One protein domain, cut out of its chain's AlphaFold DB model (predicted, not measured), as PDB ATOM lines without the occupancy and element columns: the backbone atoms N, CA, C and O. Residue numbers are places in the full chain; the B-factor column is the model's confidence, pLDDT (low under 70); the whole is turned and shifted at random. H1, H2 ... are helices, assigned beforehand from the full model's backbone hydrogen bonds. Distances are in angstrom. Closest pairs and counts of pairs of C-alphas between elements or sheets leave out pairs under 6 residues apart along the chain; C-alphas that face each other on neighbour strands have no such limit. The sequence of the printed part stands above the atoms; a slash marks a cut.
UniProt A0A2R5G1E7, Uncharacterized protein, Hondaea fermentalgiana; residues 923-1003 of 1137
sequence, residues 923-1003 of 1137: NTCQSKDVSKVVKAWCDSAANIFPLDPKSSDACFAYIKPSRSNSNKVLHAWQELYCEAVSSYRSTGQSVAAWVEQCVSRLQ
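What this domain is: This is residues 923 to 1003 of the 1137 residues of an uncharacterized protein of Hondaea fermentalgiana (UniProt A0A2R5G1E7). The longest helix, H3, stands between the helical hairpin of H1 and H2 on one side and H4 on the other. H1, H2 and H3 run to and fro with their centres in a triangle, while H4 packs on the later part of H3 at 50 degrees. The printed part has 81 residues with four named helices, H1 to H4 along the chain, and no named strand; the class is all helix. It is compact, with a radius of gyration of the C-alphas of 13.2 A and spans of 40 by 32 by 23 A.

How they stand to each other: Start at H3, residues 966 to 980. Its residues 969 to 973 alone touch H2, residues 951 to 959; the closest C-alphas, of Ile 959 and Ala 972, are 5.4 A apart. This is a hairpin at a steep tilt of 39 degrees, opposite ways. Residues 974 to 979 of H3 alone touch H4, residues 991 to 1003, closest at the C-alphas of Cys 978 and Val 995, 5.2 A apart; the tilt is steep, 50 degrees, opposite ways. Move from H2 to H1, residues 930 to 940: they touch, closest at the C-alphas of Asp 939 and Ser 952, 5.1 A apart, in a hairpin at a shallow tilt of 32 degrees, opposite ways. H1 and H3 are near each other; H4 is apart from H1 and H2. In all four helices every O i to N i+4 pair is within hydrogen-bond range.

Where its parts are: Find C-alpha 966 at (22.179, 30.578, -29.809); from there H3 runs 20.7 A to C-alpha 980. H4 measures 18.2 A and ends at C-alpha 1003, (11.856, 40.280, -34.583). H1 begins at C-alpha 930, (20.929, 23.864, -37.613), and measures 15.0 A; H2 measures 12.5 A.

The domain as a whole: The C-alphas farthest apart, of Lys 928 and Gly 988, are 40.5 A apart. The printed part has no cut, and its three links between helices are short. Mean pLDDT of the printed part is 72.4; look for values under 70 at 923 to 929, 939 to 951, 961 to 964, 980 to 984 and 986 to 988.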
ATOM      1  N   ASN A 923      11.272  23.328 -43.050       56.94
ATOM      2  CA  ASN A 923      10.177  23.240 -42.075       56.94
ATOM      3  C   ASN A 923      10.357  22.093 -41.052       56.94
ATOM      4  O   ASN A 923       9.714  22.067 -40.006       56.94
ATOM      5  N   THR A 924      11.269  21.148 -41.315       53.56
ATOM      6  CA  THR A 924      11.603  20.028 -40.423       53.56
ATOM      7  C   THR A 924      12.873  20.225 -39.578       53.56
ATOM      8  O   THR A 924      13.235  19.322 -38.815       53.56
ATOM      9  N   CYS A 925      13.550  21.377 -39.674       62.06
ATOM     10  CA  CYS A 925      14.827  21.639 -39.007       62.06
ATOM     11  C   CYS A 925      14.737  21.452 -37.482       62.06
ATOM     12  O   CYS A 925      13.851  21.992 -36.815       62.06
ATOM     13  N   GLN A 926      15.685  20.697 -36.911       61.81
ATOM     14  CA  GLN A 926      15.859  20.540 -35.463       61.81
ATOM     15  C   GLN A 926      17.170  21.184 -34.991       61.81
ATOM     16  O   GLN A 926      18.087  21.418 -35.772       61.81
ATOM     17  N   SER A 927      17.322  21.389 -33.676       65.19
ATOM     18  CA  SER A 927      18.523  21.998 -33.059       65.19
ATOM     19  C   SER A 927      19.857  21.370 -33.508       65.19
ATOM     20  O   SER A 927      20.839  22.075 -33.738       65.19
ATOM     21  N   LYS A 928      19.897  20.047 -33.701       61.03
ATOM     22  CA  LYS A 928      21.088  19.330 -34.197       61.03
ATOM     23  C   LYS A 928      21.354  19.551 -35.696       61.03
ATOM     24  O   LYS A 928      22.499  19.431 -36.125       61.03
ATOM     25  N   ASP A 929      20.315  19.877 -36.462       66.25
ATOM     26  CA  ASP A 929      20.353  20.042 -37.916       66.25
ATOM     27  C   ASP A 929      20.715  21.476 -38.307       66.25
ATOM     28  O   ASP A 929      21.213  21.681 -39.409       66.25
ATOM     29  N   VAL A 930      20.586  22.446 -37.389       74.81
ATOM     30  CA  VAL A 930      20.929  23.864 -37.613       74.81
ATOM     31  C   VAL A 930      22.295  24.017 -38.273       74.81
ATOM     32  O   VAL A 930      22.439  24.766 -39.228       74.81
ATOM     33  N   SER A 931      23.318  23.276 -37.834       79.81
ATOM     34  CA  SER A 931      24.639  23.394 -38.460       79.81
ATOM     35  C   SER A 931      24.714  22.816 -39.871       79.81
ATOM     36  O   SER A 931      25.540  23.288 -40.650       79.81
ATOM     37  N   LYS A 932      23.912  21.798 -40.193       77.12
ATOM     38  CA  LYS A 932      23.817  21.244 -41.548       77.12
ATOM     39  C   LYS A 932      23.046  22.214 -42.443       77.12
ATOM     40  O   LYS A 932      23.529  22.533 -43.520       77.12
ATOM     41  N   VAL A 933      21.919  22.736 -41.956       76.31
ATOM     42  CA  VAL A 933      21.062  23.683 -42.682       76.31
ATOM     43  C   VAL A 933      21.776  25.007 -42.925       76.31
ATOM     44  O   VAL A 933      21.803  25.452 -44.056       76.31
ATOM     45  N   VAL A 934      22.457  25.587 -41.931       82.00
ATOM     46  CA  VAL A 934      23.277  26.799 -42.128       82.00
ATOM     47  C   VAL A 934      24.358  26.568 -43.183       82.00
ATOM     48  O   VAL A 934      24.655  27.471 -43.958       82.00
ATOM     49  N   LYS A 935      24.966  25.374 -43.234       80.62
ATOM     50  CA  LYS A 935      25.967  25.070 -44.264       80.62
ATOM     51  C   LYS A 935      25.322  24.986 -45.648       80.62
ATOM     52  O   LYS A 935      25.817  25.652 -46.543       80.62
ATOM     53  N   ALA A 936      24.206  24.269 -45.788       71.88
ATOM     54  CA  ALA A 936      23.458  24.168 -47.045       71.88
ATOM     55  C   ALA A 936      22.913  25.534 -47.517       71.88
ATOM     56  O   ALA A 936      23.012  25.877 -48.692       71.88
ATOM     57  N   TRP A 937      22.407  26.344 -46.585       79.06
ATOM     58  CA  TRP A 937      21.952  27.710 -46.831       79.06
ATOM     59  C   TRP A 937      23.114  28.614 -47.250       79.06
ATOM     60  O   TRP A 937      22.992  29.336 -48.220       79.06
ATOM     61  N   CYS A 938      24.286  28.531 -46.612       76.12
ATOM     62  CA  CYS A 938      25.473  29.282 -47.046       76.12
ATOM     63  C   CYS A 938      26.079  28.782 -48.367       76.12
ATOM     64  O   CYS A 938      26.710  29.562 -49.079       76.12
ATOM     65  N   ASP A 939      25.941  27.489 -48.675       68.38
ATOM     66  CA  ASP A 939      26.363  26.908 -49.951       68.38
ATOM     67  C   ASP A 939      25.476  27.414 -51.106       68.38
ATOM     68  O   ASP A 939      25.985  27.614 -52.205       68.38
ATOM     69  N   SER A 940      24.194  27.696 -50.842       61.84
ATOM     70  CA  SER A 940      23.252  28.301 -51.800       61.84
ATOM     71  C   SER A 940      23.286  29.839 -51.796       61.84
ATOM     72  O   SER A 940      23.265  30.454 -52.850       61.84
ATOM     73  N   ALA A 941      23.444  30.502 -50.651       55.62
ATOM     74  CA  ALA A 941      23.498  31.965 -50.496       55.62
ATOM     75  C   ALA A 941      24.890  32.582 -50.780       55.62
ATOM     76  O   ALA A 941      25.224  33.666 -50.296       55.62
ATOM     77  N   ALA A 942      25.744  31.899 -51.548       50.00
ATOM     78  CA  ALA A 942      27.171  32.208 -51.705       50.00
ATOM     79  C   ALA A 942      27.494  33.593 -52.324       50.00
ATOM     80  O   ALA A 942      28.662  33.995 -52.338       50.00
ATOM     81  N   ASN A 943      26.487  34.348 -52.777       53.47
ATOM     82  CA  ASN A 943      26.625  35.680 -53.366       53.47
ATOM     83  C   ASN A 943      26.682  36.835 -52.353       53.47
ATOM     84  O   ASN A 943      26.934  37.958 -52.766       53.47
ATOM     85  N   ILE A 944      26.551  36.611 -51.038       56.03
ATOM     86  CA  ILE A 944      26.772  37.688 -50.042       56.03
ATOM     87  C   ILE A 944      28.252  38.147 -50.031       56.03
ATOM     88  O   ILE A 944      28.566  39.296 -49.723       56.03
ATOM     89  N   PHE A 945      29.183  37.277 -50.452       58.66
ATOM     90  CA  PHE A 945      30.626  37.556 -50.516       58.66
ATOM     91  C   PHE A 945      31.232  37.212 -51.892       58.66
ATOM     92  O   PHE A 945      32.180  36.429 -51.953       58.66
ATOM     93  N   PRO A 946      30.753  37.767 -53.017       51.25
ATOM     94  CA  PRO A 946      31.078  37.246 -54.352       51.25
ATOM     95  C   PRO A 946      32.534  37.501 -54.764       51.25
ATOM     96  O   PRO A 946      33.068  36.837 -55.647       51.25
ATOM     97  N   LEU A 947      33.213  38.437 -54.093       48.66
ATOM     98  CA  LEU A 947      34.641  38.701 -54.275       48.66
ATOM     99  C   LEU A 947      35.541  37.768 -53.440       48.66
ATOM    100  O   LEU A 947      36.765  37.822 -53.582       48.66
ATOM    101  N   ASP A 948      34.972  36.928 -52.565       51.28
ATOM    102  CA  ASP A 948      35.720  35.940 -51.787       51.28
ATOM    103  C   ASP A 948      35.655  34.559 -52.473       51.28
ATOM    104  O   ASP A 948      34.596  33.935 -52.503       51.28
ATOM    105  N   PRO A 949      36.783  34.003 -52.958       53.06
ATOM    106  CA  PRO A 949      36.832  32.658 -53.541       53.06
ATOM    107  C   PRO A 949      36.491  31.521 -52.551       53.06
ATOM    108  O   PRO A 949      36.580  30.346 -52.909       53.06
ATOM    109  N   LYS A 950      36.150  31.840 -51.295       59.25
ATOM    110  CA  LYS A 950      35.637  30.932 -50.260       59.25
ATOM    111  C   LYS A 950      34.327  31.434 -49.633       59.25
ATOM    112  O   LYS A 950      34.082  31.168 -48.457       59.25
ATOM    113  N   SER A 951      33.502  32.157 -50.388       67.88
ATOM    114  CA  SER A 951      32.285  32.838 -49.924       67.88
ATOM    115  C   SER A 951      31.353  31.987 -49.045       67.88
ATOM    116  O   SER A 951      30.959  32.439 -47.969       67.88
ATOM    117  N   SER A 952      31.085  30.728 -49.410       71.19
ATOM    118  CA  SER A 952      30.297  29.807 -48.569       71.19
ATOM    119  C   SER A 952      30.973  29.502 -47.220       71.19
ATOM    120  O   SER A 952      30.329  29.507 -46.167       71.19
ATOM    121  N   ASP A 953      32.289  29.264 -47.205       78.25
ATOM    122  CA  ASP A 953      33.021  29.013 -45.959       78.25
ATOM    123  C   ASP A 953      33.100  30.276 -45.090       78.25
ATOM    124  O   ASP A 953      33.100  30.170 -43.861       78.25
ATOM    125  N   ALA A 954      33.141  31.461 -45.707       75.75
ATOM    126  CA  ALA A 954      33.072  32.748 -45.020       75.75
ATOM    127  C   ALA A 954      31.686  32.977 -44.387       75.75
ATOM    128  O   ALA A 954      31.622  33.277 -43.192       75.75
ATOM    129  N   CYS A 955      30.600  32.729 -45.131       81.62
ATOM    130  CA  CYS A 955      29.220  32.747 -44.633       81.62
ATOM    131  C   CYS A 955      29.045  31.788 -43.447       81.62
ATOM    132  O   CYS A 955      28.668  32.190 -42.342       81.62
ATOM    133  N   PHE A 956      29.444  30.523 -43.622       85.31
ATOM    134  CA  PHE A 956      29.336  29.513 -42.573       85.31
ATOM    135  C   PHE A 956      30.180  29.872 -41.339       85.31
ATOM    136  O   PHE A 956      29.782  29.615 -40.198       85.31
ATOM    137  N   ALA A 957      31.350  30.492 -41.531       82.19
ATOM    138  CA  ALA A 957      32.205  30.961 -40.443       82.19
ATOM    139  C   ALA A 957      31.669  32.210 -39.720       82.19
ATOM    140  O   ALA A 957      32.014  32.398 -38.546       82.19
ATOM    141  N   TYR A 958      30.853  33.038 -40.379       81.19
ATOM    142  CA  TYR A 958      30.190  34.197 -39.776       81.19
ATOM    143  C   TYR A 958      29.062  33.755 -38.838       81.19
ATOM    144  O   TYR A 958      29.072  34.110 -37.656       81.19
ATOM    145  N   ILE A 959      28.171  32.884 -39.326       82.19
ATOM    146  CA  ILE A 959      27.049  32.334 -38.547       82.19
ATOM    147  C   ILE A 959      27.566  31.387 -37.452       82.19
ATOM    148  O   ILE A 959      27.109  31.420 -36.311       82.19
ATOM    149  N   LYS A 960      28.563  30.556 -37.792       74.06
ATOM    150  CA  LYS A 960      29.253  29.542 -36.975       74.06
ATOM    151  C   LYS A 960      28.480  29.063 -35.731       74.06
ATOM    152  O   LYS A 960      28.760  29.514 -34.609       74.06
ATOM    153  N   PRO A 961      27.641  28.023 -35.888       60.19
ATOM    154  CA  PRO A 961      26.803  27.442 -34.831       60.19
ATOM    155  C   PRO A 961      27.556  26.888 -33.607       60.19
ATOM    156  O   PRO A 961      26.951  26.548 -32.598       60.19
ATOM    157  N   SER A 962      28.893  26.809 -33.642       53.66
ATOM    158  CA  SER A 962      29.716  26.303 -32.533       53.66
ATOM    159  C   SER A 962      29.932  27.305 -31.382       53.66
ATOM    160  O   SER A 962      30.756  27.044 -30.500       53.66
ATOM    161  N   ARG A 963      29.301  28.489 -31.397       52.38
ATOM    162  CA  ARG A 963      29.315  29.427 -30.259       52.38
ATOM    163  C   ARG A 963      28.276  28.975 -29.230       52.38
ATOM    164  O   ARG A 963      27.148  28.680 -29.579       52.38
ATOM    165  N   SER A 964      28.622  28.991 -27.944       54.91
ATOM    166  CA  SER A 964      27.738  28.595 -26.831       54.91
ATOM    167  C   SER A 964      26.547  29.546 -26.576       54.91
ATOM    168  O   SER A 964      26.052  29.603 -25.455       54.91
ATOM    169  N   ASN A 965      26.154  30.370 -27.552       72.69
ATOM    170  CA  ASN A 965      25.098  31.371 -27.427       72.69
ATOM    171  C   ASN A 965      24.275  31.395 -28.724       72.69
ATOM    172  O   ASN A 965      24.693  32.019 -29.701       72.69
ATOM    173  N   SER A 966      23.133  30.709 -28.702       73.00
ATOM    174  CA  SER A 966      22.179  30.578 -29.809       73.00
ATOM    175  C   SER A 966      21.659  31.930 -30.304       73.00
ATOM    176  O   SER A 966      21.591  32.130 -31.510       73.00
ATOM    177  N   ASN A 967      21.438  32.908 -29.419       78.00
ATOM    178  CA  ASN A 967      20.977  34.249 -29.811       78.00
ATOM    179  C   ASN A 967      21.993  34.994 -30.688       78.00
ATOM    180  O   ASN A 967      21.611  35.756 -31.567       78.00
ATOM    181  N   LYS A 968      23.299  34.775 -30.475       80.56
ATOM    182  CA  LYS A 968      24.333  35.368 -31.343       80.56
ATOM    183  C   LYS A 968      24.406  34.703 -32.710       80.56
ATOM    184  O   LYS A 968      24.778  35.371 -33.665       80.56
ATOM    185  N   VAL A 969      24.134  33.401 -32.773       82.56
ATOM    186  CA  VAL A 969      24.078  32.654 -34.038       82.56
ATOM    187  C   VAL A 969      22.844  33.095 -34.820       82.56
ATOM    188  O   VAL A 969      22.965  33.402 -35.996       82.56
ATOM    189  N   LEU A 970      21.699  33.220 -34.143       86.25
ATOM    190  CA  LEU A 970      20.453  33.715 -34.721       86.25
ATOM    191  C   LEU A 970      20.613  35.126 -35.290       86.25
ATOM    192  O   LEU A 970      20.370  35.317 -36.469       86.25
ATOM    193  N   HIS A 971      21.095  36.086 -34.495       85.25
ATOM    194  CA  HIS A 971      21.270  37.466 -34.962       85.25
ATOM    195  C   HIS A 971      22.207  37.559 -36.174       85.25
ATOM    196  O   HIS A 971      21.920  38.269 -37.127       85.25
ATOM    197  N   ALA A 972      23.318  36.813 -36.160       85.62
ATOM    198  CA  ALA A 972      24.249  36.781 -37.287       85.62
ATOM    199  C   ALA A 972      23.624  36.153 -38.545       85.62
ATOM    200  O   ALA A 972      23.961  36.541 -39.658       85.62
ATOM    201  N   TRP A 973      22.728  35.178 -38.376       88.75
ATOM    202  CA  TRP A 973      22.001  34.579 -39.490       88.75
ATOM    203  C   TRP A 973      20.917  35.524 -40.028       88.75
ATOM    204  O   TRP A 973      20.809  35.667 -41.237       88.75
ATOM    205  N   GLN A 974      20.186  36.229 -39.159       90.69
ATOM    206  CA  GLN A 974      19.184  37.232 -39.544       90.69
ATOM    207  C   GLN A 974      19.798  38.395 -40.331       90.69
ATOM    208  O   GLN A 974      19.256  38.778 -41.359       90.69
ATOM    209  N   GLU A 975      20.945  38.925 -39.887       88.00
ATOM    210  CA  GLU A 975      21.676  39.969 -40.622       88.00
ATOM    211  C   GLU A 975      22.036  39.502 -42.036       88.00
ATOM    212  O   GLU A 975      21.713  40.183 -43.003       88.00
ATOM    213  N   LEU A 976      22.650  38.318 -42.163       84.25
ATOM    214  CA  LEU A 976      23.033  37.777 -43.471       84.25
ATOM    215  C   LEU A 976      21.828  37.457 -44.353       84.25
ATOM    216  O   LEU A 976      21.896  37.656 -45.559       84.25
ATOM    217  N   TYR A 977      20.732  36.970 -43.775       86.00
ATOM    218  CA  TYR A 977      19.485  36.768 -44.503       86.00
ATOM    219  C   TYR A 977      18.940  38.098 -45.044       86.00
ATOM    220  O   TYR A 977      18.653  38.198 -46.230       86.00
ATOM    221  N   CYS A 978      18.868  39.140 -44.213       83.56
ATOM    222  CA  CYS A 978      18.382  40.455 -44.632       83.56
ATOM    223  C   CYS A 978      19.298  41.127 -45.662       83.56
ATOM    224  O   CYS A 978      18.821  41.850 -46.536       83.56
ATOM    225  N   GLU A 979      20.608  40.877 -45.594       77.75
ATOM    226  CA  GLU A 979      21.545  41.250 -46.656       77.75
ATOM    227  C   GLU A 979      21.252  40.481 -47.953       77.75
ATOM    228  O   GLU A 979      21.244  41.090 -49.028       77.75
ATOM    229  N   ALA A 980      20.953  39.179 -47.856       68.44
ATOM    230  CA  ALA A 980      20.622  38.321 -48.993       68.44
ATOM    231  C   ALA A 980      19.346  38.757 -49.734       68.44
ATOM    232  O   ALA A 980      19.297  38.668 -50.954       68.44
ATOM    233  N   VAL A 981      18.346  39.287 -49.025       66.56
ATOM    234  CA  VAL A 981      17.087  39.781 -49.620       66.56
ATOM    235  C   VAL A 981      17.080  41.298 -49.856       66.56
ATOM    236  O   VAL A 981      16.035  41.919 -50.016       66.56
ATOM    237  N   SER A 982      18.248  41.948 -49.872       67.31
ATOM    238  CA  SER A 982      18.331  43.414 -49.968       67.31
ATOM    239  C   SER A 982      17.980  44.017 -51.326       67.31
ATOM    240  O   SER A 982      17.993  45.245 -51.454       67.31
ATOM    241  N   SER A 983      17.655  43.200 -52.327       57.66
ATOM    242  CA  SER A 983      17.069  43.639 -53.598       57.66
ATOM    243  C   SER A 983      15.663  44.231 -53.426       57.66
ATOM    244  O   SER A 983      15.307  45.121 -54.189       57.66
ATOM    245  N   TYR A 984      14.917  43.835 -52.387       62.50
ATOM    246  CA  TYR A 984      13.568  44.338 -52.081       62.50
ATOM    247  C   TYR A 984      13.536  45.720 -51.401       62.50
ATOM    248  O   TYR A 984      12.472  46.228 -51.051       62.50
ATOM    249  N   ARG A 985      14.695  46.355 -51.189       71.25
ATOM    250  CA  ARG A 985      14.774  47.679 -50.557       71.25
ATOM    251  C   ARG A 985      14.164  48.768 -51.444       71.25
ATOM    252  O   ARG A 985      14.343  48.759 -52.660       71.25
ATOM    253  N   SER A 986      13.546  49.776 -50.832       57.53
ATOM    254  CA  SER A 986      12.986  50.909 -51.575       57.53
ATOM    255  C   SER A 986      14.072  51.731 -52.280       57.53
ATOM    256  O   SER A 986      15.205  51.856 -51.798       57.53
ATOM    257  N   THR A 987      13.719  52.351 -53.406       54.50
ATOM    258  CA  THR A 987      14.620  53.212 -54.184       54.50
ATOM    259  C   THR A 987      15.237  54.302 -53.300       54.50
ATOM    260  O   THR A 987      14.537  55.071 -52.645       54.50
ATOM    261  N   GLY A 988      16.571  54.362 -53.252       62.78
ATOM    262  CA  GLY A 988      17.322  55.315 -52.421       62.78
ATOM    263  C   GLY A 988      17.619  54.858 -50.984       62.78
ATOM    264  O   GLY A 988      18.400  55.517 -50.291       62.78
ATOM    265  N   GLN A 989      17.083  53.720 -50.533       72.94
ATOM    266  CA  GLN A 989      17.421  53.142 -49.232       72.94
ATOM    267  C   GLN A 989      18.814  52.491 -49.266       72.94
ATOM    268  O   GLN A 989      19.155  51.715 -50.160       72.94
ATOM    269  N   SER A 990      19.647  52.790 -48.264       80.38
ATOM    270  CA  SER A 990      20.947  52.122 -48.115       80.38
ATOM    271  C   SER A 990      20.779  50.681 -47.619       80.38
ATOM    272  O   SER A 990      19.908  50.424 -46.790       80.38
ATOM    273  N   VAL A 991      21.671  49.769 -48.027       72.56
ATOM    274  CA  VAL A 991      21.668  48.363 -47.566       72.56
ATOM    275  C   VAL A 991      21.686  48.262 -46.036       72.56
ATOM    276  O   VAL A 991      20.965  47.457 -45.469       72.56
ATOM    277  N   ALA A 992      22.438  49.125 -45.345       79.50
ATOM    278  CA  ALA A 992      22.485  49.119 -43.882       79.50
ATOM    279  C   ALA A 992      21.131  49.475 -43.238       79.50
ATOM    280  O   ALA A 992      20.719  48.824 -42.283       79.50
ATOM    281  N   ALA A 993      20.434  50.479 -43.781       81.25
ATOM    282  CA  ALA A 993      19.104  50.866 -43.309       81.25
ATOM    283  C   ALA A 993      18.055  49.784 -43.614       81.25
ATOM    284  O   ALA A 993      17.173  49.541 -42.796       81.25
ATOM    285  N   TRP A 994      18.181  49.114 -44.764       85.56
ATOM    286  CA  TRP A 994      17.351  47.963 -45.113       85.56
ATOM    287  C   TRP A 994      17.548  46.801 -44.139       85.56
ATOM    288  O   TRP A 994      16.577  46.280 -43.604       85.56
ATOM    289  N   VAL A 995      18.797  46.412 -43.863       85.25
ATOM    290  CA  VAL A 995      19.097  45.303 -42.947       85.25
ATOM    291  C   VAL A 995      18.551  45.588 -41.549       85.25
ATOM    292  O   VAL A 995      17.964  44.701 -40.940       85.25
ATOM    293  N   GLU A 996      18.674  46.822 -41.053       89.75
ATOM    294  CA  GLU A 996      18.105  47.220 -39.760       89.75
ATOM    295  C   GLU A 996      16.571  47.093 -39.741       89.75
ATOM    296  O   GLU A 996      16.013  46.523 -38.801       89.75
ATOM    297  N   GLN A 997      15.896  47.551 -40.799       88.62
ATOM    298  CA  GLN A 997      14.446  47.417 -40.946       88.62
ATOM    299  C   GLN A 997      14.018  45.946 -41.048       88.62
ATOM    300  O   GLN A 997      13.167  45.507 -40.281       88.62
ATOM    301  N   CYS A 998      14.630  45.168 -41.941       87.88
ATOM    302  CA  CYS A 998      14.322  43.754 -42.151       87.88
ATOM    303  C   CYS A 998      14.559  42.921 -40.879       87.88
ATOM    304  O   CYS A 998      13.698  42.134 -40.491       87.88
ATOM    305  N   VAL A 999      15.667  43.139 -40.157       91.38
ATOM    306  CA  VAL A 999      15.919  42.458 -38.875       91.38
ATOM    307  C   VAL A 999      14.881  42.861 -37.825       91.38
ATOM    308  O   VAL A 999      14.421  42.004 -37.070       91.38
ATOM    309  N   SER A1000      14.472  44.134 -37.784       89.06
ATOM    310  CA  SER A1000      13.393  44.575 -36.894       89.06
ATOM    311  C   SER A1000      12.072  43.885 -37.227       89.06
ATOM    312  O   SER A1000      11.370  43.472 -36.308       89.06
ATOM    313  N   ARG A1001      11.742  43.716 -38.511       86.69
ATOM    314  CA  ARG A1001      10.537  42.996 -38.937       86.69
ATOM    315  C   ARG A1001      10.609  41.519 -38.569       86.69
ATOM    316  O   ARG A1001       9.683  41.009 -37.957       86.69
ATOM    317  N   LEU A1002      11.746  40.853 -38.790       82.38
ATOM    318  CA  LEU A1002      11.946  39.463 -38.346       82.38
ATOM    319  C   LEU A1002      11.702  39.289 -36.840       82.38
ATOM    320  O   LEU A1002      11.262  38.230 -36.404       82.38
ATOM    321  N   GLN A1003      12.014  40.309 -36.038       84.12
ATOM    322  CA  GLN A1003      11.856  40.280 -34.583       84.12
ATOM    323  C   GLN A1003      10.449  40.656 -34.099       84.12
ATOM    324  O   GLN A1003      10.060  40.187 -33.029       84.12
TER     325      GLN A1003